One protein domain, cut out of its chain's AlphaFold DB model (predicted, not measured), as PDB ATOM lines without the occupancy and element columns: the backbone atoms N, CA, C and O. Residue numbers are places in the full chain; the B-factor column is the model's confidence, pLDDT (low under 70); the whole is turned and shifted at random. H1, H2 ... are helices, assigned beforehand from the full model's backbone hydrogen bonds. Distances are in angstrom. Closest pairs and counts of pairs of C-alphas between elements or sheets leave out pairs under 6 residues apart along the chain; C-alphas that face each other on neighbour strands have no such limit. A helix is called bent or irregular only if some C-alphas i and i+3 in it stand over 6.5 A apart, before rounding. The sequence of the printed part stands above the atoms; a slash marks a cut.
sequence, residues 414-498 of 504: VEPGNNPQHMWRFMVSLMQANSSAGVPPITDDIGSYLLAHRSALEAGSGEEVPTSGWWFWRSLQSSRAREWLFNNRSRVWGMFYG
ATOM      1  N   VAL A 414     148.251 157.879  28.702       58.50
ATOM      2  CA  VAL A 414     147.004 157.861  27.910       58.50
ATOM      3  C   VAL A 414     146.187 156.585  28.128       58.50
ATOM      4  O   VAL A 414     145.217 156.348  27.402       58.50
ATOM      5  N   GLU A 415     146.563 155.750  29.106       60.28
ATOM      6  CA  GLU A 415     145.763 154.585  29.472       60.28
ATOM      7  C   GLU A 415     144.381 155.027  29.976       60.28
ATOM      8  O   GLU A 415     144.253 156.006  30.715       60.28
ATOM      9  N   PRO A 416     143.326 154.311  29.579       56.75
ATOM     10  CA  PRO A 416     141.972 154.693  29.915       56.75
ATOM     11  C   PRO A 416     141.640 154.577  31.408       56.75
ATOM     12  O   PRO A 416     141.912 153.567  32.054       56.75
ATOM     13  N   GLY A 417     140.976 155.611  31.935       55.28
ATOM     14  CA  GLY A 417     140.685 155.776  33.361       55.28
ATOM     15  C   GLY A 417     141.583 156.844  33.989       55.28
ATOM     16  O   GLY A 417     142.695 157.083  33.541       55.28
ATOM     17  N   ASN A 418     141.117 157.515  35.043       58.47
ATOM     18  CA  ASN A 418     141.838 158.643  35.662       58.47
ATOM     19  C   ASN A 418     143.168 158.243  36.346       58.47
ATOM     20  O   ASN A 418     143.802 159.081  36.988       58.47
ATOM     21  N   ASN A 419     143.573 156.970  36.255       67.88
ATOM     22  CA  ASN A 419     144.819 156.450  36.791       67.88
ATOM     23  C   ASN A 419     145.529 155.562  35.742       67.88
ATOM     24  O   ASN A 419     145.016 154.485  35.419       67.88
ATOM     25  N   PRO A 420     146.726 155.961  35.266       63.66
ATOM     26  CA  PRO A 420     147.395 155.421  34.074       63.66
ATOM     27  C   PRO A 420     147.822 153.940  34.135       63.66
ATOM     28  O   PRO A 420     148.451 153.425  33.216       63.66
ATOM     29  N   GLN A 421     147.529 153.217  35.220       77.25
ATOM     30  CA  GLN A 421     147.913 151.806  35.377       77.25
ATOM     31  C   GLN A 421     146.776 150.895  35.846       77.25
ATOM     32  O   GLN A 421     146.953 149.676  35.887       77.25
ATOM     33  N   HIS A 422     145.624 151.450  36.225       84.69
ATOM     34  CA  HIS A 422     144.536 150.659  36.800       84.69
ATOM     35  C   HIS A 422     143.897 149.731  35.765       84.69
ATOM     36  O   HIS A 422     143.790 148.530  36.023       84.69
ATOM     37  N   MET A 423     143.561 150.251  34.578       86.38
ATOM     38  CA  MET A 423     143.010 149.431  33.496       86.38
ATOM     39  C   MET A 423     143.998 148.352  33.052       86.38
ATOM     40  O   MET A 423     143.629 147.182  32.982       86.38
ATOM     41  N   TRP A 424     145.266 148.714  32.841       86.00
ATOM     42  CA  TRP A 424     146.312 147.763  32.463       86.00
ATOM     43  C   TRP A 424     146.423 146.596  33.454       86.00
ATOM     44  O   TRP A 424     146.299 145.437  33.065       86.00
ATOM     45  N   ARG A 425     146.585 146.877  34.755       89.94
ATOM     46  CA  ARG A 425     146.705 145.830  35.789       89.94
ATOM     47  C   ARG A 425     145.456 144.959  35.881       89.94
ATOM     48  O   ARG A 425     145.569 143.742  36.051       89.94
ATOM     49  N   PHE A 426     144.281 145.571  35.761       92.81
ATOM     50  CA  PHE A 426     143.017 144.847  35.731       92.81
ATOM     51  C   PHE A 426     142.946 143.901  34.531       92.81
ATOM     52  O   PHE A 426     142.621 142.732  34.705       92.81
ATOM     53  N   MET A 427     143.307 144.373  33.338       92.38
ATOM     54  CA  MET A 427     143.271 143.583  32.109       92.38
ATOM     55  C   MET A 427     144.302 142.452  32.103       92.38
ATOM     56  O   MET A 427     143.975 141.351  31.668       92.38
ATOM     57  N   VAL A 428     145.508 142.670  32.636       91.75
ATOM     58  CA  VAL A 428     146.493 141.593  32.838       91.75
ATOM     59  C   VAL A 428     145.921 140.524  33.774       91.75
ATOM     60  O   VAL A 428     145.880 139.349  33.421       91.75
ATOM     61  N   SER A 429     145.368 140.938  34.917       94.06
ATOM     62  CA  SER A 429     144.747 140.017  35.880       94.06
ATOM     63  C   SER A 429     143.536 139.278  35.291       94.06
ATOM     64  O   SER A 429     143.321 138.104  35.577       94.06
ATOM     65  N   LEU A 430     142.745 139.948  34.443       94.62
ATOM     66  CA  LEU A 430     141.629 139.357  33.705       94.62
ATOM     67  C   LEU A 430     142.113 138.277  32.728       94.62
ATOM     68  O   LEU A 430     141.490 137.221  32.636       94.62
ATOM     69  N   MET A 431     143.208 138.530  32.008       94.69
ATOM     70  CA  MET A 431     143.787 137.565  31.069       94.69
ATOM     71  C   MET A 431     144.390 136.347  31.777       94.69
ATOM     72  O   MET A 431     144.297 135.241  31.246       94.69
ATOM     73  N   GLN A 432     144.950 136.539  32.974       94.94
ATOM     74  CA  GLN A 432     145.540 135.485  33.807       94.94
ATOM     75  C   GLN A 432     144.512 134.715  34.657       94.94
ATOM     76  O   GLN A 432     144.839 133.690  35.259       94.94
ATOM     77  N   ALA A 433     143.264 135.182  34.737       94.94
ATOM     78  CA  ALA A 433     142.230 134.511  35.512       94.94
ATOM     79  C   ALA A 433     141.894 133.129  34.920       94.94
ATOM     80  O   ALA A 433     141.685 132.976  33.718       94.94
ATOM     81  N   ASN A 434     141.751 132.120  35.784       93.25
ATOM     82  CA  ASN A 434     141.344 130.763  35.382       93.25
ATOM     83  C   ASN A 434     139.816 130.576  35.316       93.25
ATOM     84  O   ASN A 434     139.328 129.586  34.779       93.25
ATOM     85  N   SER A 435     139.047 131.502  35.893       95.38
ATOM     86  CA  SER A 435     137.579 131.488  35.885       95.38
ATOM     87  C   SER A 435     137.024 132.900  36.075       95.38
ATOM     88  O   SER A 435     137.728 133.780  36.575       95.38
ATOM     89  N   SER A 436     135.740 133.101  35.766       92.56
ATOM     90  CA  SER A 436     135.033 134.369  36.008       92.56
ATOM     91  C   SER A 436     135.055 134.803  37.480       92.56
ATOM     92  O   SER A 436     135.085 135.997  37.773       92.56
ATOM     93  N   ALA A 437     135.107 133.851  38.419       91.56
ATOM     94  CA  ALA A 437     135.240 134.126  39.850       91.56
ATOM     95  C   ALA A 437     136.633 134.656  40.237       91.56
ATOM     96  O   ALA A 437     136.753 135.387  41.217       91.56
ATOM     97  N   GLY A 438     137.666 134.304  39.464       91.94
ATOM     98  CA  GLY A 438     139.037 134.788  39.638       91.94
ATOM     99  C   GLY A 438     139.285 136.179  39.052       91.94
ATOM    100  O   GLY A 438     140.367 136.725  39.241       91.94
ATOM    101  N   VAL A 439     138.304 136.763  38.355       94.00
ATOM    102  CA  VAL A 439     138.418 138.122  37.819       94.00
ATOM    103  C   VAL A 439     138.356 139.131  38.970       94.00
ATOM    104  O   VAL A 439     137.407 139.083  39.771       94.00
ATOM    105  N   PRO A 440     139.324 140.065  39.059       92.94
ATOM    106  CA  PRO A 440     139.324 141.075  40.105       92.94
ATOM    107  C   PRO A 440     138.036 141.914  40.103       92.94
ATOM    108  O   PRO A 440     137.355 142.031  39.078       92.94
ATOM    109  N   PRO A 441     137.658 142.501  41.251       93.06
ATOM    110  CA  PRO A 441     136.543 143.435  41.313       93.06
ATOM    111  C   PRO A 441     136.737 144.596  40.333       93.06
ATOM    112  O   PRO A 441     137.833 145.140  40.214       93.06
ATOM    113  N   ILE A 442     135.660 144.983  39.651       90.88
ATOM    114  CA  ILE A 442     135.649 146.153  38.771       90.88
ATOM    115  C   ILE A 442     135.547 147.389  39.666       90.88
ATOM    116  O   ILE A 442     134.547 147.555  40.364       90.88
ATOM    117  N   THR A 443     136.588 148.216  39.675       90.06
ATOM    118  CA  THR A 443     136.623 149.495  40.396       90.06
ATOM    119  C   THR A 443     135.796 150.562  39.669       90.06
ATOM    120  O   THR A 443     135.478 150.407  38.488       90.06
ATOM    121  N   ASP A 444     135.431 151.649  40.354       86.94
ATOM    122  CA  ASP A 444     134.527 152.677  39.806       86.94
ATOM    123  C   ASP A 444     135.079 153.373  38.551       86.94
ATOM    124  O   ASP A 444     134.329 153.670  37.621       86.94
ATOM    125  N   ASP A 445     136.390 153.603  38.492       86.06
ATOM    126  CA  ASP A 445     137.094 154.171  37.338       86.06
ATOM    127  C   ASP A 445     137.033 153.241  36.116       86.06
ATOM    128  O   ASP A 445     136.682 153.680  35.019       86.06
ATOM    129  N   ILE A 446     137.289 151.947  36.314       88.31
ATOM    130  CA  ILE A 446     137.191 150.925  35.264       88.31
ATOM    131  C   ILE A 446     135.736 150.769  34.818       88.31
ATOM    132  O   ILE A 446     135.450 150.768  33.622       88.31
ATOM    133  N   GLY A 447     134.800 150.687  35.764       89.12
ATOM    134  CA  GLY A 447     133.373 150.571  35.475       89.12
ATOM    135  C   GLY A 447     132.845 151.758  34.670       89.12
ATOM    136  O   GLY A 447     132.141 151.562  33.678       89.12
ATOM    137  N   SER A 448     133.243 152.977  35.040       88.62
ATOM    138  CA  SER A 448     132.896 154.201  34.307       88.62
ATOM    139  C   SER A 448     133.455 154.185  32.886       88.62
ATOM    140  O   SER A 448     132.748 154.535  31.941       88.62
ATOM    141  N   TYR A 449     134.697 153.726  32.713       87.81
ATOM    142  CA  TYR A 449     135.307 153.620  31.393       87.81
ATOM    143  C   TYR A 449     134.587 152.607  30.489       87.81
ATOM    144  O   TYR A 449     134.278 152.924  29.337       87.81
ATOM    145  N   LEU A 450     134.276 151.416  31.017       90.31
ATOM    146  CA  LEU A 450     133.542 150.372  30.294       90.31
ATOM    147  C   LEU A 450     132.145 150.849  29.875       90.31
ATOM    148  O   LEU A 450     131.706 150.565  28.764       90.31
ATOM    149  N   LEU A 451     131.459 151.607  30.736       90.38
ATOM    150  CA  LEU A 451     130.168 152.211  30.404       90.38
ATOM    151  C   LEU A 451     130.297 153.274  29.306       90.38
ATOM    152  O   LEU A 451     129.484 153.287  28.383       90.38
ATOM    153  N   ALA A 452     131.323 154.127  29.374       88.50
ATOM    154  CA  ALA A 452     131.566 155.165  28.372       88.50
ATOM    155  C   ALA A 452     131.871 154.589  26.977       88.50
ATOM    156  O   ALA A 452     131.478 155.180  25.975       88.50
ATOM    157  N   HIS A 453     132.509 153.414  26.908       88.62
ATOM    158  CA  HIS A 453     132.884 152.742  25.653       88.62
ATOM    159  C   HIS A 453     132.000 151.537  25.327       88.62
ATOM    160  O   HIS A 453     132.364 150.703  24.496       88.62
ATOM    161  N   ARG A 454     130.824 151.440  25.958       91.50
ATOM    162  CA  ARG A 454     129.905 150.308  25.809       91.50
ATOM    163  C   ARG A 454     129.659 149.957  24.341       91.50
ATOM    164  O   ARG A 454     129.836 148.807  23.975       91.50
ATOM    165  N   SER A 455     129.295 150.923  23.499       87.62
ATOM    166  CA  SER A 455     128.953 150.647  22.095       87.62
ATOM    167  C   SER A 455     130.113 150.024  21.310       87.62
ATOM    168  O   SER A 455     129.900 149.114  20.515       87.62
ATOM    169  N   ALA A 456     131.347 150.472  21.557       85.75
ATOM    170  CA  ALA A 456     132.546 149.910  20.940       85.75
ATOM    171  C   ALA A 456     132.850 148.498  21.466       85.75
ATOM    172  O   ALA A 456     133.176 147.601  20.692       85.75
ATOM    173  N   LEU A 457     132.672 148.278  22.771       88.81
ATOM    174  CA  LEU A 457     132.825 146.966  23.402       88.81
ATOM    175  C   LEU A 457     131.781 145.954  22.907       88.81
ATOM    176  O   LEU A 457     132.121 144.799  22.650       88.81
ATOM    177  N   GLU A 458     130.530 146.376  22.735       91.06
ATOM    178  CA  GLU A 458     129.440 145.563  22.178       91.06
ATOM    179  C   GLU A 458     129.710 145.222  20.710       91.06
ATOM    180  O   GLU A 458     129.594 144.063  20.318       91.06
ATOM    181  N   ALA A 459     130.175 146.193  19.916       82.19
ATOM    182  CA  ALA A 459     130.580 145.963  18.530       82.19
ATOM    183  C   ALA A 459     131.740 144.956  18.415       82.19
ATOM    184  O   ALA A 459     131.741 144.104  17.530       82.19
ATOM    185  N   GLY A 460     132.728 145.030  19.311       80.50
ATOM    186  CA  GLY A 460     133.902 144.154  19.272       80.50
ATOM    187  C   GLY A 460     133.658 142.759  19.839       80.50
ATOM    188  O   GLY A 460     134.243 141.789  19.358       80.50
ATOM    189  N   SER A 461     132.796 142.632  20.843       85.38
ATOM    190  CA  SER A 461     132.449 141.348  21.466       85.38
ATOM    191  C   SER A 461     131.311 140.611  20.756       85.38
ATOM    192  O   SER A 461     131.258 139.387  20.829       85.38
ATOM    193  N   GLY A 462     130.409 141.331  20.083       81.94
ATOM    194  CA  GLY A 462     129.154 140.780  19.567       81.94
ATOM    195  C   GLY A 462     128.118 140.458  20.654       81.94
ATOM    196  O   GLY A 462     127.088 139.865  20.347       81.94
ATOM    197  N   GLU A 463     128.371 140.835  21.911       87.12
ATOM    198  CA  GLU A 463     127.508 140.573  23.065       87.12
ATOM    199  C   GLU A 463     127.183 141.877  23.803       87.12
ATOM    200  O   GLU A 463     128.017 142.778  23.886       87.12
ATOM    201  N   GLU A 464     125.983 141.980  24.381       89.88
ATOM    202  CA  GLU A 464     125.598 143.167  25.151       89.88
ATOM    203  C   GLU A 464     126.412 143.262  26.451       89.88
ATOM    204  O   GLU A 464     126.501 142.296  27.215       89.88
ATOM    205  N   VAL A 465     126.962 144.446  26.746       91.31
ATOM    206  CA  VAL A 465     127.645 144.686  28.019       91.31
ATOM    207  C   VAL A 465     126.583 144.695  29.125       91.31
ATOM    208  O   VAL A 465     125.640 145.500  29.081       91.31
ATOM    209  N   PRO A 466     126.708 143.839  30.155       90.56
ATOM    210  CA  PRO A 466     125.661 143.660  31.151       90.56
ATOM    211  C   PRO A 466     125.508 144.912  32.017       90.56
ATOM    212  O   PRO A 466     126.311 145.217  32.903       90.56
ATOM    213  N   THR A 467     124.415 145.627  31.766       89.19
ATOM    214  CA  THR A 467     124.050 146.869  32.447       89.19
ATOM    215  C   THR A 467     122.658 146.750  33.066       89.19
ATOM    216  O   THR A 467     121.813 145.976  32.621       89.19
ATOM    217  N   SER A 468     122.415 147.470  34.155       83.94
ATOM    218  CA  SER A 468     121.101 147.644  34.790       83.94
ATOM    219  C   SER A 468     120.670 149.100  34.710       83.94
ATOM    220  O   SER A 468     121.518 149.982  34.639       83.94
ATOM    221  N   GLY A 469     119.364 149.358  34.786       72.94
ATOM    222  CA  GLY A 469     118.814 150.713  34.866       72.94
ATOM    223  C   GLY A 469     118.208 151.223  33.557       72.94
ATOM    224  O   GLY A 469     118.333 150.615  32.494       72.94
ATOM    225  N   TRP A 470     117.489 152.340  33.660       60.38
ATOM    226  CA  TRP A 470     116.807 152.987  32.534       60.38
ATOM    227  C   TRP A 470     117.778 153.898  31.766       60.38
ATOM    228  O   TRP A 470     118.775 154.308  32.345       60.38
ATOM    229  N   TRP A 471     117.509 154.197  30.487       51.94
ATOM    230  CA  TRP A 471     118.425 154.761  29.462       51.94
ATOM    231  C   TRP A 471     119.555 155.718  29.918       51.94
ATOM    232  O   TRP A 471     120.645 155.646  29.361       51.94
ATOM    233  N   PHE A 472     119.332 156.574  30.918       57.41
ATOM    234  CA  PHE A 472     120.279 157.577  31.434       57.41
ATOM    235  C   PHE A 472     120.920 157.239  32.798       57.41
ATOM    236  O   PHE A 472     121.907 157.861  33.174       57.41
ATOM    237  N   TRP A 473     120.418 156.236  33.520       71.88
ATOM    238  CA  TRP A 473     120.946 155.754  34.806       71.88
ATOM    239  C   TRP A 473     121.506 154.334  34.684       71.88
ATOM    240  O   TRP A 473     121.243 153.472  35.527       71.88
ATOM    241  N   ARG A 474     122.213 154.046  33.587       78.44
ATOM    242  CA  ARG A 474     122.791 152.719  33.378       78.44
ATOM    243  C   ARG A 474     123.984 152.514  34.305       78.44
ATOM    244  O   ARG A 474     124.950 153.266  34.249       78.44
ATOM    245  N   SER A 475     123.921 151.474  35.126       85.00
ATOM    246  CA  SER A 475     125.025 151.006  35.962       85.00
ATOM    247  C   SER A 475     125.525 149.652  35.470       85.00
ATOM    248  O   SER A 475     124.757 148.832  34.959       85.00
ATOM    249  N   LEU A 476     126.827 149.411  35.600       87.19
ATOM    250  CA  LEU A 476     127.431 148.129  35.260       87.19
ATOM    251  C   LEU A 476     127.007 147.081  36.304       87.19
ATOM    252  O   LEU A 476     127.149 147.309  37.504       87.19
ATOM    253  N   GLN A 477     126.506 145.919  35.877       88.12
ATOM    254  CA  GLN A 477     126.198 144.831  36.812       88.12
ATOM    255  C   GLN A 477     127.487 144.072  37.143       88.12
ATOM    256  O   GLN A 477     127.826 143.115  36.453       88.12
ATOM    257  N   SER A 478     128.218 144.480  38.185       85.50
ATOM    258  CA  SER A 478     129.606 144.043  38.432       85.50
ATOM    259  C   SER A 478     129.836 142.524  38.439       85.50
ATOM    260  O   SER A 478     130.894 142.067  38.018       85.50
ATOM    261  N   SER A 479     128.880 141.706  38.893       87.94
ATOM    262  CA  SER A 479     129.003 140.239  38.827       87.94
ATOM    263  C   SER A 479     128.927 139.714  37.391       87.94
ATOM    264  O   SER A 479     129.846 139.029  36.949       87.94
ATOM    265  N   ARG A 480     127.881 140.087  36.645       91.44
ATOM    266  CA  ARG A 480     127.698 139.688  35.242       91.44
ATOM    267  C   ARG A 480     128.757 140.294  34.328       91.44
ATOM    268  O   ARG A 480     129.191 139.648  33.387       91.44
ATOM    269  N   ALA A 481     129.213 141.508  34.620       91.31
ATOM    270  CA  ALA A 481     130.255 142.179  33.854       91.31
ATOM    271  C   ALA A 481     131.604 141.472  33.975       91.31
ATOM    272  O   ALA A 481     132.315 141.372  32.983       91.31
ATOM    273  N   ARG A 482     131.937 140.915  35.147       94.25
ATOM    274  CA  ARG A 482     133.135 140.076  35.306       94.25
ATOM    275  C   ARG A 482     133.047 138.783  34.507       94.25
ATOM    276  O   ARG A 482     134.027 138.392  33.886       94.25
ATOM    277  N   GLU A 483     131.883 138.142  34.495       93.94
ATOM    278  CA  GLU A 483     131.643 136.951  33.676       93.94
ATOM    279  C   GLU A 483     131.743 137.261  32.178       93.94
ATOM    280  O   GLU A 483     132.467 136.585  31.450       93.94
ATOM    281  N   TRP A 484     131.099 138.338  31.734       95.44
ATOM    282  CA  TRP A 484     131.165 138.806  30.355       95.44
ATOM    283  C   TRP A 484     132.597 139.167  29.936       95.44
ATOM    284  O   TRP A 484     133.060 138.719  28.887       95.44
ATOM    285  N   LEU A 485     133.330 139.914  30.772       95.12
ATOM    286  CA  LEU A 485     134.733 140.266  30.531       95.12
ATOM    287  C   LEU A 485     135.604 139.018  30.457       95.12
ATOM    288  O   LEU A 485     136.464 138.937  29.589       95.12
ATOM    289  N   PHE A 486     135.375 138.035  31.331       96.06
ATOM    290  CA  PHE A 486     136.098 136.769  31.297       96.06
ATOM    291  C   PHE A 486     135.885 136.048  29.967       96.06
ATOM    292  O   PHE A 486     136.861 135.641  29.335       96.06
ATOM    293  N   ASN A 487     134.637 135.929  29.513       94.00
ATOM    294  CA  ASN A 487     134.298 135.246  28.263       94.00
ATOM    295  C   ASN A 487     134.841 135.982  27.028       94.00
ATOM    296  O   ASN A 487     135.236 135.342  26.056       94.00
ATOM    297  N   ASN A 488     134.942 137.313  27.091       93.88
ATOM    298  CA  ASN A 488     135.383 138.162  25.983       93.88
ATOM    299  C   ASN A 488     136.833 138.670  26.112       93.88
ATOM    300  O   ASN A 488     137.266 139.502  25.311       93.88
ATOM    301  N   ARG A 489     137.613 138.176  27.084       93.94
ATOM    302  CA  ARG A 489     138.910 138.757  27.487       93.94
ATOM    303  C   ARG A 489     139.910 138.934  26.343       93.94
ATOM    304  O   ARG A 489     140.509 139.997  26.234       93.94
ATOM    305  N   SER A 490     140.024 137.964  25.433       89.44
ATOM    306  CA  SER A 490     140.923 138.058  24.272       89.44
ATOM    307  C   SER A 490     140.515 139.164  23.292       89.44
ATOM    308  O   SER A 490     141.377 139.854  22.757       89.44
ATOM    309  N   ARG A 491     139.206 139.371  23.082       87.69
ATOM    310  CA  ARG A 491     138.682 140.437  22.209       87.69
ATOM    311  C   ARG A 491     138.865 141.807  22.853       87.69
ATOM    312  O   ARG A 491     139.321 142.734  22.193       87.69
ATOM    313  N   VAL A 492     138.563 141.924  24.148       91.12
ATOM    314  CA  VAL A 492     138.754 143.173  24.905       91.12
ATOM    315  C   VAL A 492     140.236 143.545  24.981       91.12
ATOM    316  O   VAL A 492     140.585 144.704  24.774       91.12
ATOM    317  N   TRP A 493     141.120 142.564  25.170       90.75
ATOM    318  CA  TRP A 493     142.563 142.765  25.083       90.75
ATOM    319  C   TRP A 493     142.989 143.276  23.704       90.75
ATOM    320  O   TRP A 493     143.696 144.277  23.624       90.75
ATOM    321  N   GLY A 494     142.511 142.651  22.624       84.69
ATOM    322  CA  GLY A 494     142.758 143.127  21.262       84.69
ATOM    323  C   GLY A 494     142.295 144.573  21.053       84.69
ATOM    324  O   GLY A 494     143.029 145.362  20.473       84.69
ATOM    325  N   MET A 495     141.135 144.962  21.596       86.12
ATOM    326  CA  MET A 495     140.618 146.334  21.470       86.12
ATOM    327  C   MET A 495     141.473 147.352  22.219       86.12
ATOM    328  O   MET A 495     141.675 148.464  21.742       86.12
ATOM    329  N   PHE A 496     141.971 147.005  23.403       86.00
ATOM    330  CA  PHE A 496     142.719 147.959  24.224       86.00
ATOM    331  C   PHE A 496     144.203 147.999  23.851       86.00
ATOM    332  O   PHE A 496     144.822 149.070  23.835       86.00
ATOM    333  N   TYR A 497     144.772 146.845  23.501       83.50
ATOM    334  CA  TYR A 497     146.217 146.625  23.431       83.50
ATOM    335  C   TYR A 497     146.712 146.031  22.114       83.50
ATOM    336  O   TYR A 497     147.921 146.028  21.885       83.50
ATOM    337  N   GLY A 498     145.817 145.618  21.218       83.31
ATOM    338  CA  GLY A 498     146.184 145.100  19.906       83.31
ATOM    339  C   GLY A 498     146.875 143.740  19.979       83.31
ATOM    340  O   GLY A 498     146.454 142.851  20.719       83.31
TER     341      GLY A 498
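What this domain is: This is residues 414 to 498 of the 504 residues of an uncharacterized protein of Chloroflexi bacterium (UniProt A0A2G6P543). Short helical pieces with few contacts between them make a rounded body: H1, H4b and H3 stand as a triangle with H4b, the second arm of the sharply bent helix H4, at the corner between the other two, while H2 lies crosswise to H1 and H3 toward one end of the body and the first arm, H4a, lies toward the opposite end. From the side away from H1, residues 462 to 477 reach outward as a long loop that folds back on itself. The printed part has 85 residues, with four named helices in the order H1, H2, H3, H4 and no named strand; the class is all helix, with helices holding 48 residues. It is compact, with a radius of gyration of the C-alphas of 11.9 A, and spans 33 by 28 by 22 A.

Where its parts are: Begin with the longest helix, H4, residues 478 to 497, assigned as one helix by its hydrogen bonds but bent: the C-alphas of residues 487 and 490 are 8.2 A apart. Find C-alpha 478 at (129.606, 144.043, 38.432); from there arm H4a runs through residue 487, 14.2 A long. Arm H4b, residues 490 to 497, is 10.1 A long and ends with C-alpha 497 at (146.217, 146.625, 23.431). Look back to C-alpha 422 at (144.536, 150.659, 36.800) for H1, residues 422 to 432, 15.5 A long. H2 is residues 444 to 452, 12.1 A long, and H3 is residues 454 to 461, 10.3 A long.

How they stand to each other: Start at the bend, where H4a and H4b stand about perpendicular at 82 degrees. H4b touches H3, opposite ways at a steep tilt of 54 degrees; the closest C-alphas are those of Ser 461 and Arg 491, 6.3 A apart. H4b is close to H1 but not clearly touching it, with the C-alphas of Met 427 and Trp 493 closest at 7.1 A; they run opposite ways at a shallow tilt of 30 degrees. H1 and H4a only just touch, with 3 pairs of C-alphas within 8 A, and only at their ends; the closest C-alphas are those of Leu 430 and Phe 486, 6.6 A apart. H2 is close to H1 but not clearly touching it, about perpendicular at 85 degrees, with the C-alphas of Met 423 and Ile 446 closest at 6.3 A. H2 and H3 are likewise close but not clearly touching, with the C-alphas of Leu 450 and Leu 457 closest at 7.7 A. H2 and H4a are only just apart, their closest C-alphas 8.1 A from each other; H1 and H3 are apart. In H1, H2, H3, H4a and H4b every O i to N i+4 pair is within hydrogen-bond range.

The domain as a whole: The two C-alphas farthest apart are those of Asn 434 and Phe 472, at 34.3 A. The printed part has no cut. Look for long links from H1 to H2, 11 residues, and from H3 to H4, 16 residues; in the latter, residues 467 to 468 pair antiparallel with residues 475 to 476. The link from H2 to H3 is tight. The mean pLDDT of the printed part is 85.4, and confidence is under 70 at residues 414 to 420 and 470 to 472.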